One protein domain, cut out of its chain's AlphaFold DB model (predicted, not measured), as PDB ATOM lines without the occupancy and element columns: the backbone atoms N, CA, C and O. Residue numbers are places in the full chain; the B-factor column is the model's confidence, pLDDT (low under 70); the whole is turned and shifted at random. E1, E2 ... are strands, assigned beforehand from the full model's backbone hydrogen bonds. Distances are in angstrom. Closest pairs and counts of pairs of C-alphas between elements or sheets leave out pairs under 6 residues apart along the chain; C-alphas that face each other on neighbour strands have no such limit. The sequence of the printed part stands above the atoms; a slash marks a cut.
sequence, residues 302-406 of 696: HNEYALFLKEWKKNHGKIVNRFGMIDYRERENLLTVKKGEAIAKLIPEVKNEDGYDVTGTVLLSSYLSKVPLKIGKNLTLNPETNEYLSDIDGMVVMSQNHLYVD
ATOM      1  N   HIS A 302     136.711 109.916 114.141       88.69
ATOM      2  CA  HIS A 302     137.308 109.504 115.404       88.69
ATOM      3  C   HIS A 302     137.694 108.028 115.343       88.69
ATOM      4  O   HIS A 302     137.018 107.239 114.686       88.69
ATOM      5  N   ASN A 303     138.725 107.631 116.085       87.75
ATOM      6  CA  ASN A 303     139.048 106.216 116.264       87.75
ATOM      7  C   ASN A 303     137.964 105.494 117.078       87.75
ATOM      8  O   ASN A 303     137.108 106.122 117.708       87.75
ATOM      9  N   GLU A 304     138.029 104.166 117.085       88.12
ATOM     10  CA  GLU A 304     137.227 103.336 117.980       88.12
ATOM     11  C   GLU A 304     137.567 103.635 119.453       88.12
ATOM     12  O   GLU A 304     138.738 103.750 119.833       88.12
ATOM     13  N   TYR A 305     136.539 103.772 120.293       87.88
ATOM     14  CA  TYR A 305     136.682 103.985 121.737       87.88
ATOM     15  C   TYR A 305     135.470 103.429 122.490       87.88
ATOM     16  O   TYR A 305     134.403 103.251 121.912       87.88
ATOM     17  N   ALA A 306     135.594 103.186 123.797       86.50
ATOM     18  CA  ALA A 306     134.453 102.787 124.620       86.50
ATOM     19  C   ALA A 306     133.950 103.954 125.481       86.50
ATOM     20  O   ALA A 306     134.734 104.662 126.115       86.50
ATOM     21  N   LEU A 307     132.635 104.140 125.515       86.81
ATOM     22  CA  LEU A 307     131.930 105.102 126.350       86.81
ATOM     23  C   LEU A 307     131.426 104.410 127.617       86.81
ATOM     24  O   LEU A 307     130.691 103.431 127.537       86.81
ATOM     25  N   PHE A 308     131.790 104.918 128.788       86.69
ATOM     26  CA  PHE A 308     131.311 104.373 130.055       86.69
ATOM     27  C   PHE A 308     129.834 104.745 130.274       86.69
ATOM     28  O   PHE A 308     129.469 105.907 130.114       86.69
ATOM     29  N   LEU A 309     128.986 103.764 130.599       84.69
ATOM     30  CA  LEU A 309     127.531 103.948 130.718       84.69
ATOM     31  C   LEU A 309     127.074 104.240 132.153       84.69
ATOM     32  O   LEU A 309     125.970 104.741 132.355       84.69
ATOM     33  N   LYS A 310     127.899 103.918 133.156       73.62
ATOM     34  CA  LYS A 310     127.584 104.143 134.571       73.62
ATOM     35  C   LYS A 310     128.265 105.395 135.107       73.62
ATOM     36  O   LYS A 310     129.438 105.633 134.864       73.62
ATOM     37  N   GLU A 311     127.563 106.171 135.918       69.88
ATOM     38  CA  GLU A 311     128.171 107.284 136.645       69.88
ATOM     39  C   GLU A 311     128.564 106.857 138.059       69.88
ATOM     40  O   GLU A 311     127.826 106.139 138.739       69.88
ATOM     41  N   TRP A 312     129.712 107.343 138.531       66.50
ATOM     42  CA  TRP A 312     130.074 107.263 139.944       66.50
ATOM     43  C   TRP A 312     129.203 108.246 140.724       66.50
ATOM     44  O   TRP A 312     129.541 109.424 140.860       66.50
ATOM     45  N   LYS A 313     128.061 107.776 141.226       58.66
ATOM     46  CA  LYS A 313     127.218 108.576 142.114       58.66
ATOM     47  C   LYS A 313     127.941 108.750 143.444       58.66
ATOM     48  O   LYS A 313     127.976 107.837 144.253       58.66
ATOM     49  N   LYS A 314     128.513 109.930 143.677       58.94
ATOM     50  CA  LYS A 314     129.027 110.294 145.000       58.94
ATOM     51  C   LYS A 314     127.842 110.567 145.913       58.94
ATOM     52  O   LYS A 314     127.183 111.595 145.777       58.94
ATOM     53  N   ASN A 315     127.562 109.640 146.821       64.62
ATOM     54  CA  ASN A 315     126.529 109.822 147.830       64.62
ATOM     55  C   ASN A 315     127.167 110.380 149.112       64.62
ATOM     56  O   ASN A 315     128.140 109.825 149.619       64.62
ATOM     57  N   HIS A 316     126.660 111.503 149.625       67.50
ATOM     58  CA  HIS A 316     127.268 112.199 150.770       67.50
ATOM     59  C   HIS A 316     126.813 111.663 152.140       67.50
ATOM     60  O   HIS A 316     127.330 112.110 153.164       67.50
ATOM     61  N   GLY A 317     125.871 110.719 152.168       74.25
ATOM     62  CA  GLY A 317     125.328 110.110 153.382       74.25
ATOM     63  C   GLY A 317     123.905 109.589 153.167       74.25
ATOM     64  O   GLY A 317     123.260 109.924 152.172       74.25
ATOM     65  N   LYS A 318     123.383 108.812 154.121       77.06
ATOM     66  CA  LYS A 318     121.982 108.347 154.117       77.06
ATOM     67  C   LYS A 318     121.162 109.065 155.179       77.06
ATOM     68  O   LYS A 318     121.638 109.296 156.287       77.06
ATOM     69  N   ILE A 319     119.908 109.384 154.866       78.88
ATOM     70  CA  ILE A 319     118.959 109.889 155.865       78.88
ATOM     71  C   ILE A 319     118.553 108.721 156.769       78.88
ATOM     72  O   ILE A 319     117.936 107.764 156.309       78.88
ATOM     73  N   VAL A 320     118.889 108.803 158.055       82.38
ATOM     74  CA  VAL A 320     118.698 107.708 159.022       82.38
ATOM     75  C   VAL A 320     117.426 107.833 159.858       82.38
ATOM     76  O   VAL A 320     117.083 106.915 160.602       82.38
ATOM     77  N   ASN A 321     116.688 108.944 159.769       77.19
ATOM     78  CA  ASN A 321     115.435 109.097 160.507       77.19
ATOM     79  C   ASN A 321     114.419 110.026 159.825       77.19
ATOM     80  O   ASN A 321     114.722 110.757 158.884       77.19
ATOM     81  N   ARG A 322     113.189 110.023 160.359       72.69
ATOM     82  CA  ARG A 322     112.072 110.871 159.898       72.69
ATOM     83  C   ARG A 322     112.315 112.377 160.086       72.69
ATOM     84  O   ARG A 322     111.564 113.171 159.539       72.69
ATOM     85  N   PHE A 323     113.341 112.757 160.851       71.44
ATOM     86  CA  PHE A 323     113.744 114.146 161.085       71.44
ATOM     87  C   PHE A 323     114.812 114.630 160.092       71.44
ATOM     88  O   PHE A 323     115.270 115.762 160.203       71.44
ATOM     89  N   GLY A 324     115.217 113.792 159.131       73.19
ATOM     90  CA  GLY A 324     116.185 114.175 158.106       73.19
ATOM     91  C   GLY A 324     117.643 114.171 158.573       73.19
ATOM     92  O   GLY A 324     118.476 114.771 157.902       73.19
ATOM     93  N   MET A 325     117.985 113.528 159.700       78.31
ATOM     94  CA  MET A 325     119.392 113.390 160.097       78.31
ATOM     95  C   MET A 325     120.132 112.519 159.085       78.31
ATOM     96  O   MET A 325     119.655 111.441 158.734       78.31
ATOM     97  N   ILE A 326     121.294 112.989 158.641       78.19
ATOM     98  CA  ILE A 326     122.130 112.312 157.653       78.19
ATOM     99  C   ILE A 326     123.286 111.632 158.384       78.19
ATOM    100  O   ILE A 326     124.032 112.293 159.109       78.19
ATOM    101  N   ASP A 327     123.443 110.326 158.184       78.00
ATOM    102  CA  ASP A 327     124.664 109.620 158.548       78.00
ATOM    103  C   ASP A 327     125.679 109.742 157.410       78.00
ATOM    104  O   ASP A 327     125.540 109.138 156.344       78.00
ATOM    105  N   TYR A 328     126.702 110.561 157.644       79.31
ATOM    106  CA  TYR A 328     127.782 110.831 156.696       79.31
ATOM    107  C   TYR A 328     128.765 109.664 156.533       79.31
ATOM    108  O   TYR A 328     129.654 109.754 155.681       79.31
ATOM    109  N   ARG A 329     128.644 108.607 157.351       79.44
ATOM    110  CA  ARG A 329     129.413 107.361 157.212       79.44
ATOM    111  C   ARG A 329     128.859 106.498 156.086       79.44
ATOM    112  O   ARG A 329     129.618 105.800 155.428       79.44
ATOM    113  N   GLU A 330     127.560 106.594 155.812       80.31
ATOM    114  CA  GLU A 330     126.873 105.836 154.765       80.31
ATOM    115  C   GLU A 330     127.083 106.454 153.377       80.31
ATOM    116  O   GLU A 330     126.176 107.038 152.777       80.31
ATOM    117  N   ARG A 331     128.308 106.344 152.858       73.00
ATOM    118  CA  ARG A 331     128.669 106.814 151.519       73.00
ATOM    119  C   ARG A 331     128.628 105.644 150.547       73.00
ATOM    120  O   ARG A 331     129.460 104.746 150.607       73.00
ATOM    121  N   GLU A 332     127.686 105.657 149.611       63.25
ATOM    122  CA  GLU A 332     127.717 104.732 148.473       63.25
ATOM    123  C   GLU A 332     128.797 105.181 147.485       63.25
ATOM    124  O   GLU A 332     128.524 105.857 146.501       63.25
ATOM    125  N   ASN A 333     130.046 104.831 147.786       65.88
ATOM    126  CA  ASN A 333     131.200 105.093 146.923       65.88
ATOM    127  C   ASN A 333     131.581 103.874 146.067       65.88
ATOM    128  O   ASN A 333     132.601 103.902 145.385       65.88
ATOM    129  N   LEU A 334     130.800 102.793 146.115       74.94
ATOM    130  CA  LEU A 334     131.094 101.547 145.415       74.94
ATOM    131  C   LEU A 334     130.281 101.458 144.126       74.94
ATOM    132  O   LEU A 334     129.052 101.506 144.159       74.94
ATOM    133  N   LEU A 335     130.961 101.274 142.994       83.00
ATOM    134  CA  LEU A 335     130.300 101.000 141.723       83.00
ATOM    135  C   LEU A 335     130.190  99.488 141.510       83.00
ATOM    136  O   LEU A 335     131.099  98.857 140.971       83.00
ATOM    137  N   THR A 336     129.080  98.904 141.952       87.12
ATOM    138  CA  THR A 336     128.804  97.473 141.792       87.12
ATOM    139  C   THR A 336     127.964  97.186 140.549       87.12
ATOM    140  O   THR A 336     127.220  98.040 140.050       87.12
ATOM    141  N   VAL A 337     128.115  95.976 140.017       90.19
ATOM    142  CA  VAL A 337     127.403  95.455 138.846       90.19
ATOM    143  C   VAL A 337     126.947  94.028 139.091       90.19
ATOM    144  O   VAL A 337     127.609  93.270 139.806       90.19
ATOM    145  N   LYS A 338     125.832  93.656 138.464       92.38
ATOM    146  CA  LYS A 338     125.410  92.256 138.362       92.38
ATOM    147  C   LYS A 338     125.903  91.629 137.063       92.38
ATOM    148  O   LYS A 338     126.120  92.317 136.065       92.38
ATOM    149  N   LYS A 339     126.028  90.305 137.050       94.12
ATOM    150  CA  LYS A 339     126.272  89.527 135.839       94.12
ATOM    151  C   LYS A 339     125.220  89.862 134.776       94.12
ATOM    152  O   LYS A 339     124.022  89.847 135.051       94.12
ATOM    153  N   GLY A 340     125.683  90.126 133.560       93.94
ATOM    154  CA  GLY A 340     124.872  90.523 132.412       93.94
ATOM    155  C   GLY A 340     124.558  92.019 132.340       93.94
ATOM    156  O   GLY A 340     123.947  92.449 131.369       93.94
ATOM    157  N   GLU A 341     124.963  92.823 133.324       94.31
ATOM    158  CA  GLU A 341     124.735  94.268 133.304       94.31
ATOM    159  C   GLU A 341     125.747  94.986 132.396       94.31
ATOM    160  O   GLU A 341     126.943  94.681 132.427       94.31
ATOM    161  N   ALA A 342     125.271  95.952 131.603       92.50
ATOM    162  CA  ALA A 342     126.100  96.760 130.713       92.50
ATOM    163  C   ALA A 342     126.878  97.844 131.475       92.50
ATOM    164  O   ALA A 342     126.335  98.553 132.324       92.50
ATOM    165  N   ILE A 343     128.165  97.984 131.151       91.75
ATOM    166  CA  ILE A 343     129.101  98.868 131.864       91.75
ATOM    167  C   ILE A 343     129.658  99.952 130.945       91.75
ATOM    168  O   ILE A 343     129.804 101.109 131.345       91.75
ATOM    169  N   ALA A 344     129.967  99.585 129.707       91.69
ATOM    170  CA  ALA A 344     130.481 100.488 128.691       91.69
ATOM    171  C   ALA A 344     129.916 100.115 127.318       91.69
ATOM    172  O   ALA A 344     129.485  98.986 127.110       91.69
ATOM    173  N   LYS A 345     129.954 101.050 126.373       92.19
ATOM    174  CA  LYS A 345     129.521 100.870 124.990       92.19
ATOM    175  C   LYS A 345     130.672 101.137 124.035       92.19
ATOM    176  O   LYS A 345     131.281 102.199 124.103       92.19
ATOM    177  N   LEU A 346     130.966 100.198 123.149       91.44
ATOM    178  CA  LEU A 346     131.921 100.366 122.066       91.44
ATOM    179  C   LEU A 346     131.335 101.301 121.001       91.44
ATOM    180  O   LEU A 346     130.239 101.077 120.487       91.44
ATOM    181  N   ILE A 347     132.068 102.363 120.689       91.38
ATOM    182  CA  ILE A 347     131.761 103.301 119.616       91.38
ATOM    183  C   ILE A 347     132.762 103.034 118.484       91.38
ATOM    184  O   ILE A 347     133.963 103.208 118.711       91.38
ATOM    185  N   PRO A 348     132.296 102.598 117.298       89.00
ATOM    186  CA  PRO A 348     133.166 102.201 116.193       89.00
ATOM    187  C   PRO A 348     133.925 103.394 115.611       89.00
ATOM    188  O   PRO A 348     133.534 104.543 115.800       89.00
ATOM    189  N   GLU A 349     135.001 103.128 114.876       90.38
ATOM    190  CA  GLU A 349     135.725 104.166 114.142       90.38
ATOM    191  C   GLU A 349     134.843 104.835 113.074       90.38
ATOM    192  O   GLU A 349     134.115 104.172 112.332       90.38
ATOM    193  N   VAL A 350     134.970 106.157 112.959       91.19
ATOM    194  CA  VAL A 350     134.409 106.957 111.868       91.19
ATOM    195  C   VAL A 350     135.567 107.660 111.170       91.19
ATOM    196  O   VAL A 350     136.324 108.394 111.803       91.19
ATOM    197  N   LYS A 351     135.728 107.440 109.863       89.31
ATOM    198  CA  LYS A 351     136.719 108.173 109.063       89.31
ATOM    199  C   LYS A 351     136.260 109.613 108.868       89.31
ATOM    200  O   LYS A 351     135.063 109.869 108.767       89.31
ATOM    201  N   ASN A 352     137.206 110.543 108.823       89.56
ATOM    202  CA  ASN A 352     136.901 111.923 108.484       89.56
ATOM    203  C   ASN A 352     136.778 112.071 106.957       89.56
ATOM    204  O   ASN A 352     137.566 111.487 106.214       89.56
ATOM    205  N   GLU A 353     135.793 112.839 106.502       90.81
ATOM    206  CA  GLU A 353     135.598 113.182 105.092       90.81
ATOM    207  C   GLU A 353     135.524 114.694 104.939       90.81
ATOM    208  O   GLU A 353     134.706 115.352 105.585       90.81
ATOM    209  N   ASP A 354     136.356 115.248 104.062       92.62
ATOM    210  CA  ASP A 354     136.302 116.670 103.754       92.62
ATOM    211  C   ASP A 354     135.016 117.015 102.995       92.62
ATOM    212  O   ASP A 354     134.524 116.262 102.147       92.62
ATOM    213  N   GLY A 355     134.474 118.180 103.323       91.38
ATOM    214  CA  GLY A 355     133.350 118.782 102.630       91.38
ATOM    215  C   GLY A 355     133.813 119.727 101.526       91.38
ATOM    216  O   GLY A 355     135.007 119.904 101.274       91.38
ATOM    217  N   TYR A 356     132.862 120.401 100.898       92.62
ATOM    218  CA  TYR A 356     133.133 121.485  99.961       92.62
ATOM    219  C   TYR A 356     131.988 122.496  99.958       92.62
ATOM    220  O   TYR A 356     130.829 122.139 100.152       92.62
ATOM    221  N   ASP A 357     132.305 123.763  99.719       93.44
ATOM    222  CA  ASP A 357     131.306 124.813  99.495       93.44
ATOM    223  C   ASP A 357     130.866 124.867  98.009       93.44
ATOM    224  O   ASP A 357     131.431 124.174  97.157       93.44
ATOM    225  N   VAL A 358     129.869 125.689  97.653       93.19
ATOM    226  CA  VAL A 358     129.365 125.763  96.258       93.19
ATOM    227  C   VAL A 358     130.411 126.295  95.270       93.19
ATOM    228  O   VAL A 358     130.310 126.066  94.064       93.19
ATOM    229  N   THR A 359     131.452 126.974  95.767       90.94
ATOM    230  CA  THR A 359     132.574 127.473  94.955       90.94
ATOM    231  C   THR A 359     133.643 126.407  94.692       90.94
ATOM    232  O   THR A 359     134.576 126.635  93.918       90.94
ATOM    233  N   GLY A 360     133.496 125.224  95.299       87.19
ATOM    234  CA  GLY A 360     134.460 124.128  95.241       87.19
ATOM    235  C   GLY A 360     135.626 124.285  96.218       87.19
ATOM    236  O   GLY A 360     136.632 123.591  96.075       87.19
ATOM    237  N   THR A 361     135.529 125.193  97.194       91.19
ATOM    238  CA  THR A 361     136.534 125.314  98.256       91.19
ATOM    239  C   THR A 361     136.368 124.152  99.228       91.19
ATOM    240  O   THR A 361     135.275 123.935  99.749       91.19
ATOM    241  N   VAL A 362     137.452 123.414  99.485       90.75
ATOM    242  CA  VAL A 362     137.454 122.272 100.411       90.75
ATOM    243  C   VAL A 362     137.231 122.753 101.845       90.75
ATOM    244  O   VAL A 362     137.933 123.642 102.332       90.75
ATOM    245  N   LEU A 363     136.274 122.133 102.531       87.94
ATOM    246  CA  LEU A 363     136.026 122.311 103.957       87.94
ATOM    247  C   LEU A 363     136.721 121.165 104.696       87.94
ATOM    248  O   LEU A 363     136.278 120.023 104.619       87.94
ATOM    249  N   LEU A 364     137.831 121.462 105.375       89.88
ATOM    250  CA  LEU A 364     138.629 120.440 106.053       89.88
ATOM    251  C   LEU A 364     137.857 119.806 107.211       89.88
ATOM    252  O   LEU A 364     137.308 120.494 108.075       89.88
ATOM    253  N   SER A 365     137.875 118.482 107.241       88.12
ATOM    254  CA  SER A 365     137.411 117.677 108.360       88.12
ATOM    255  C   SER A 365     138.511 117.493 109.407       88.12
ATOM    256  O   SER A 365     139.702 117.660 109.142       88.12
ATOM    257  N   SER A 366     138.117 117.148 110.632       87.44
ATOM    258  CA  SER A 366     139.050 116.848 111.724       87.44
ATOM    259  C   SER A 366     138.934 115.393 112.172       87.44
ATOM    260  O   SER A 366     137.849 114.811 112.135       87.44
ATOM    261  N   TYR A 367     140.050 114.803 112.610       87.50
ATOM    262  CA  TYR A 367     140.087 113.462 113.199       87.50
ATOM    263  C   TYR A 367     140.401 113.556 114.695       87.50
ATOM    264  O   TYR A 367     141.484 113.989 115.097       87.50
ATOM    265  N   LEU A 368     139.446 113.158 115.533       86.12
ATOM    266  CA  LEU A 368     139.567 113.201 116.987       86.12
ATOM    267  C   LEU A 368     140.098 111.866 117.518       86.12
ATOM    268  O   LEU A 368     139.362 110.886 117.607       86.12
ATOM    269  N   SER A 369     141.368 111.848 117.930       83.50
ATOM    270  CA  SER A 369     141.972 110.688 118.595       83.50
ATOM    271  C   SER A 369     141.533 110.610 120.064       83.50
ATOM    272  O   SER A 369     142.090 111.286 120.929       83.50
ATOM    273  N   LYS A 370     140.539 109.774 120.363       82.81
ATOM    274  CA  LYS A 370     140.088 109.445 121.720       82.81
ATOM    275  C   LYS A 370     140.947 108.339 122.324       82.81
ATOM    276  O   LYS A 370     141.391 107.427 121.631       82.81
ATOM    277  N   VAL A 371     141.173 108.403 123.634       77.81
ATOM    278  CA  VAL A 371     141.974 107.382 124.318       77.81
ATOM    279  C   VAL A 371     141.172 106.076 124.388       77.81
ATOM    280  O   VAL A 371     140.065 106.091 124.929       77.81
ATOM    281  N   PRO A 372     141.692 104.954 123.857       76.88
ATOM    282  CA  PRO A 372     140.973 103.691 123.877       76.88
ATOM    283  C   PRO A 372     140.874 103.155 125.307       76.88
ATOM    284  O   PRO A 372     141.832 103.215 126.086       76.88
ATOM    285  N   LEU A 373     139.707 102.608 125.638       79.31
ATOM    286  CA  LEU A 373     139.493 101.888 126.882       79.31
ATOM    287  C   LEU A 373     140.001 100.457 126.709       79.31
ATOM    288  O   LEU A 373     139.554  99.739 125.817       79.31
ATOM    289  N   LYS A 374     140.935 100.033 127.555       84.88
ATOM    290  CA  LYS A 374     141.403  98.649 127.599       84.88
ATOM    291  C   LYS A 374     140.399  97.823 128.388       84.88
ATOM    292  O   LYS A 374     140.121  98.126 129.543       84.88
ATOM    293  N   ILE A 375     139.863  96.788 127.764       88.56
ATOM    294  CA  ILE A 375     138.907  95.884 128.397       88.56
ATOM    295  C   ILE A 375     139.681  94.741 129.035       88.56
ATOM    296  O   ILE A 375     140.518  94.105 128.393       88.56
ATOM    297  N   GLY A 376     139.437  94.536 130.320       88.69
ATOM    298  CA  GLY A 376     140.073  93.509 131.120       88.69
ATOM    299  C   GLY A 376     139.205  92.288 131.331       88.69
ATOM    300  O   GLY A 376     138.273  92.007 130.585       88.69
ATOM    301  N   LYS A 377     139.537  91.549 132.392       92.38
ATOM    302  CA  LYS A 377     138.819  90.335 132.785       92.38
ATOM    303  C   LYS A 377     137.353  90.617 133.139       92.38
ATOM    304  O   LYS A 377     137.013  91.696 133.628       92.38
ATOM    305  N   ASN A 378     136.538  89.574 132.996       95.19
ATOM    306  CA  ASN A 378     135.134  89.522 133.411       95.19
ATOM    307  C   ASN A 378     134.222  90.525 132.687       95.19
ATOM    308  O   ASN A 378     133.223  90.980 133.251       95.19
ATOM    309  N   LEU A 379     134.593  90.879 131.458       94.25
ATOM    310  CA  LEU A 379     133.805  91.698 130.556       94.25
ATOM    311  C   LEU A 379     133.734  91.016 129.197       94.25
ATOM    312  O   LEU A 379     134.765  90.718 128.595       94.25
ATOM    313  N   THR A 380     132.518  90.871 128.685       94.56
ATOM    314  CA  THR A 380     132.264  90.328 127.350       94.56
ATOM    315  C   THR A 380     131.554  91.373 126.497       94.56
ATOM    316  O   THR A 380     130.586  91.991 126.938       94.56
ATOM    317  N   LEU A 381     132.028  91.580 125.265       93.81
ATOM    318  CA  LEU A 381     131.348  92.434 124.290       93.81
ATOM    319  C   LEU A 381     130.128  91.700 123.726       93.81
ATOM    320  O   LEU A 381     130.260  90.615 123.158       93.81
ATOM    321  N   ASN A 382     128.959  92.316 123.831       95.06
ATOM    322  CA  ASN A 382     127.775  91.905 123.098       95.06
ATOM    323  C   ASN A 382     127.840  92.482 121.667       95.06
ATOM    324  O   ASN A 382     127.759  93.704 121.515       95.06
ATOM    325  N   PRO A 383     127.965  91.644 120.619       91.44
ATOM    326  CA  PRO A 383     128.089  92.112 119.239       91.44
ATOM    327  C   PRO A 383     126.802  92.746 118.688       91.44
ATOM    328  O   PRO A 383     126.873  93.511 117.732       91.44
ATOM    329  N   GLU A 384     125.633  92.453 119.266       91.81
ATOM    330  CA  GLU A 384     124.358  93.013 118.802       91.81
ATOM    331  C   GLU A 384     124.152  94.448 119.303       91.81
ATOM    332  O   GLU A 384     123.675  95.307 118.564       91.81
ATOM    333  N   THR A 385     124.528  94.724 120.555       92.38
ATOM    334  CA  THR A 385     124.326  96.042 121.184       92.38
ATOM    335  C   THR A 385     125.585  96.912 121.202       92.38
ATOM    336  O   THR A 385     125.492  98.116 121.462       92.38
ATOM    337  N   ASN A 386     126.751  96.332 120.890       93.06
ATOM    338  CA  ASN A 386     128.076  96.922 121.091       93.06
ATOM    339  C   ASN A 386     128.326  97.330 122.553       93.06
ATOM    340  O   ASN A 386     128.974  98.338 122.822       93.06
ATOM    341  N   GLU A 387     127.811  96.569 123.518       94.81
ATOM    342  CA  GLU A 387     127.973  96.850 124.949       94.81
ATOM    343  C   GLU A 387     128.869  95.821 125.629       94.81
ATOM    344  O   GLU A 387     128.773  94.624 125.377       94.81
ATOM    345  N   TYR A 388     129.727  96.284 126.531       93.81
ATOM    346  CA  TYR A 388     130.506  95.439 127.424       93.81
ATOM    347  C   TYR A 388     129.656  95.071 128.639       93.81
ATOM    348  O   TYR A 388     129.313  95.938 129.450       93.81
ATOM    349  N   LEU A 389     129.329  93.787 128.745       94.75
ATOM    350  CA  LEU A 389     128.535  93.200 129.818       94.75
ATOM    351  C   LEU A 389     129.446  92.553 130.863       94.75
ATOM    352  O   LEU A 389     130.470  91.965 130.516       94.75
ATOM    353  N   SER A 390     129.054  92.625 132.134       95.81
ATOM    354  CA  SER A 390     129.760  91.921 133.209       95.81
ATOM    355  C   SER A 390     129.548  90.408 133.135       95.81
ATOM    356  O   SER A 390     128.410  89.944 133.095       95.81
ATOM    357  N   ASP A 391     130.614  89.613 133.229       95.31
ATOM    358  CA  ASP A 391     130.501  88.145 133.282       95.31
ATOM    359  C   ASP A 391     130.137  87.617 134.680       95.31
ATOM    360  O   ASP A 391     129.721  86.462 134.833       95.31
ATOM    361  N   ILE A 392     130.291  88.463 135.703       94.38
ATOM    362  CA  ILE A 392     130.125  88.135 137.124       94.38
ATOM    363  C   ILE A 392     129.442  89.277 137.886       94.38
ATOM    364  O   ILE A 392     129.401  90.415 137.424       94.38
ATOM    365  N   ASP A 393     128.957  88.996 139.093       91.56
ATOM    366  CA  ASP A 393     128.626  90.056 140.050       91.56
ATOM    367  C   ASP A 393     129.924  90.614 140.656       91.56
ATOM    368  O   ASP A 393     130.813  89.837 141.015       91.56
ATOM    369  N   GLY A 394     130.060  91.927 140.818       90.69
ATOM    370  CA  GLY A 394     131.281  92.479 141.408       90.69
ATOM    371  C   GLY A 394     131.382  93.995 141.376       90.69
ATOM    372  O   GLY A 394     130.407  94.701 141.121       90.69
ATOM    373  N   MET A 395     132.585  94.490 141.646       89.69
ATOM    374  CA  MET A 395     132.947  95.900 141.580       89.69
ATOM    375  C   MET A 395     133.568  96.231 140.226       89.69
ATOM    376  O   MET A 395     134.466  95.536 139.748       89.69
ATOM    377  N   VAL A 396     133.128  97.341 139.641       89.25
ATOM    378  CA  VAL A 396     133.735  97.913 138.444       89.25
ATOM    379  C   VAL A 396     135.007  98.656 138.827       89.25
ATOM    380  O   VAL A 396     134.972  99.597 139.621       89.25
ATOM    381  N   VAL A 397     136.127  98.264 138.229       88.12
ATOM    382  CA  VAL A 397     137.430  98.886 138.462       88.12
ATOM    383  C   VAL A 397     137.903  99.579 137.197       88.12
ATOM    384  O   VAL A 397     137.919  98.991 136.118       88.12
ATOM    385  N   MET A 398     138.305 100.840 137.353       84.19
ATOM    386  CA  MET A 398     138.911 101.651 136.305       84.19
ATOM    387  C   MET A 398     140.319 102.047 136.742       84.19
ATOM    388  O   MET A 398     140.480 102.904 137.609       84.19
ATOM    389  N   SER A 399     141.344 101.437 136.149       82.56
ATOM    390  CA  SER A 399     142.747 101.740 136.463       82.56
ATOM    391  C   SER A 399     143.543 101.970 135.188       82.56
ATOM    392  O   SER A 399     143.610 101.085 134.346       82.56
ATOM    393  N   GLN A 400     144.143 103.152 135.017       82.56
ATOM    394  CA  GLN A 400     144.958 103.491 133.834       82.56
ATOM    395  C   GLN A 400     144.247 103.195 132.491       82.56
ATOM    396  O   GLN A 400     144.835 102.620 131.574       82.56
ATOM    397  N   ASN A 401     142.963 103.559 132.388       80.75
ATOM    398  CA  ASN A 401     142.062 103.244 131.265       80.75
ATOM    399  C   ASN A 401     141.825 101.747 131.026       80.75
ATOM    400  O   ASN A 401     141.398 101.357 129.944       80.75
ATOM    401  N   HIS A 402     142.095 100.910 132.020       87.12
ATOM    402  CA  HIS A 402     141.747  99.502 132.035       87.12
ATOM    403  C   HIS A 402     140.456  99.320 132.832       87.12
ATOM    404  O   HIS A 402     140.435  99.554 134.042       87.12
ATOM    405  N   LEU A 403     139.395  98.915 132.143       89.88
ATOM    406  CA  LEU A 403     138.096  98.610 132.720       89.88
ATOM    407  C   LEU A 403     137.978  97.101 132.928       89.88
ATOM    408  O   LEU A 403     138.163  96.340 131.984       89.88
ATOM    409  N   TYR A 404     137.652  96.666 134.138       92.19
ATOM    410  CA  TYR A 404     137.379  95.262 134.451       92.19
ATOM    411  C   TYR A 404     136.421  95.149 135.634       92.19
ATOM    412  O   TYR A 404     136.163  96.131 136.332       92.19
ATOM    413  N   VAL A 405     135.907  93.943 135.867       93.31
ATOM    414  CA  VAL A 405     135.094  93.641 137.050       93.31
ATOM    415  C   VAL A 405     135.863  92.694 137.957       93.31
ATOM    416  O   VAL A 405     136.448  91.711 137.493       93.31
ATOM    417  N   ASP A 406     135.893  92.991 139.252       93.06
ATOM    418  CA  ASP A 406     136.486  92.122 140.266       93.06
ATOM    419  C   ASP A 406     135.452  91.748 141.327       93.06
ATOM    420  O   ASP A 406     134.610  92.553 141.716       93.06
TER     421      ASP A 406
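Overview. This is residues 302 to 406 of the 696 residues of an uncharacterized protein of Spirochaetia bacterium (UniProt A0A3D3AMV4). With little regular structure, a small two-sheet body sends out two loops, within residues 309 to 341 and 348 to 378, as a wide V. The printed part has 105 residues, 29 of them in six named strands, and no named helix: all strand. The antiparallel sheets run E1-E2-E4-E3 and E5-E6. The whole is extended, radius of gyration of the C-alphas 20.6 A, spans 70 by 34 by 26 A.

Along the chain. Find E1, residues 305 to 308, from C-alpha 305 at (136.682, 103.985, 121.737). Next come E2, 342 to 347; E3, 379 to 382; E4, 387 to 390; E5, 394 to 399, 15.5 A long; and E6, 402 to 406, ending at C-alpha 406 (136.486, 92.122, 140.266).

Arrangement. Between E2 and E4 look for N 388 and O 344, within hydrogen-bond range at 2.8 A. The closest C-alphas of E3 and E6, Leu 379 and Tyr 404, are 6.4 A apart.

Size, cuts and confidence. The printed part has no cut; links E1 to E2 and E2 to E3 are long. Find pLDDT under 70 at residues 311 to 316 and 332 to 333.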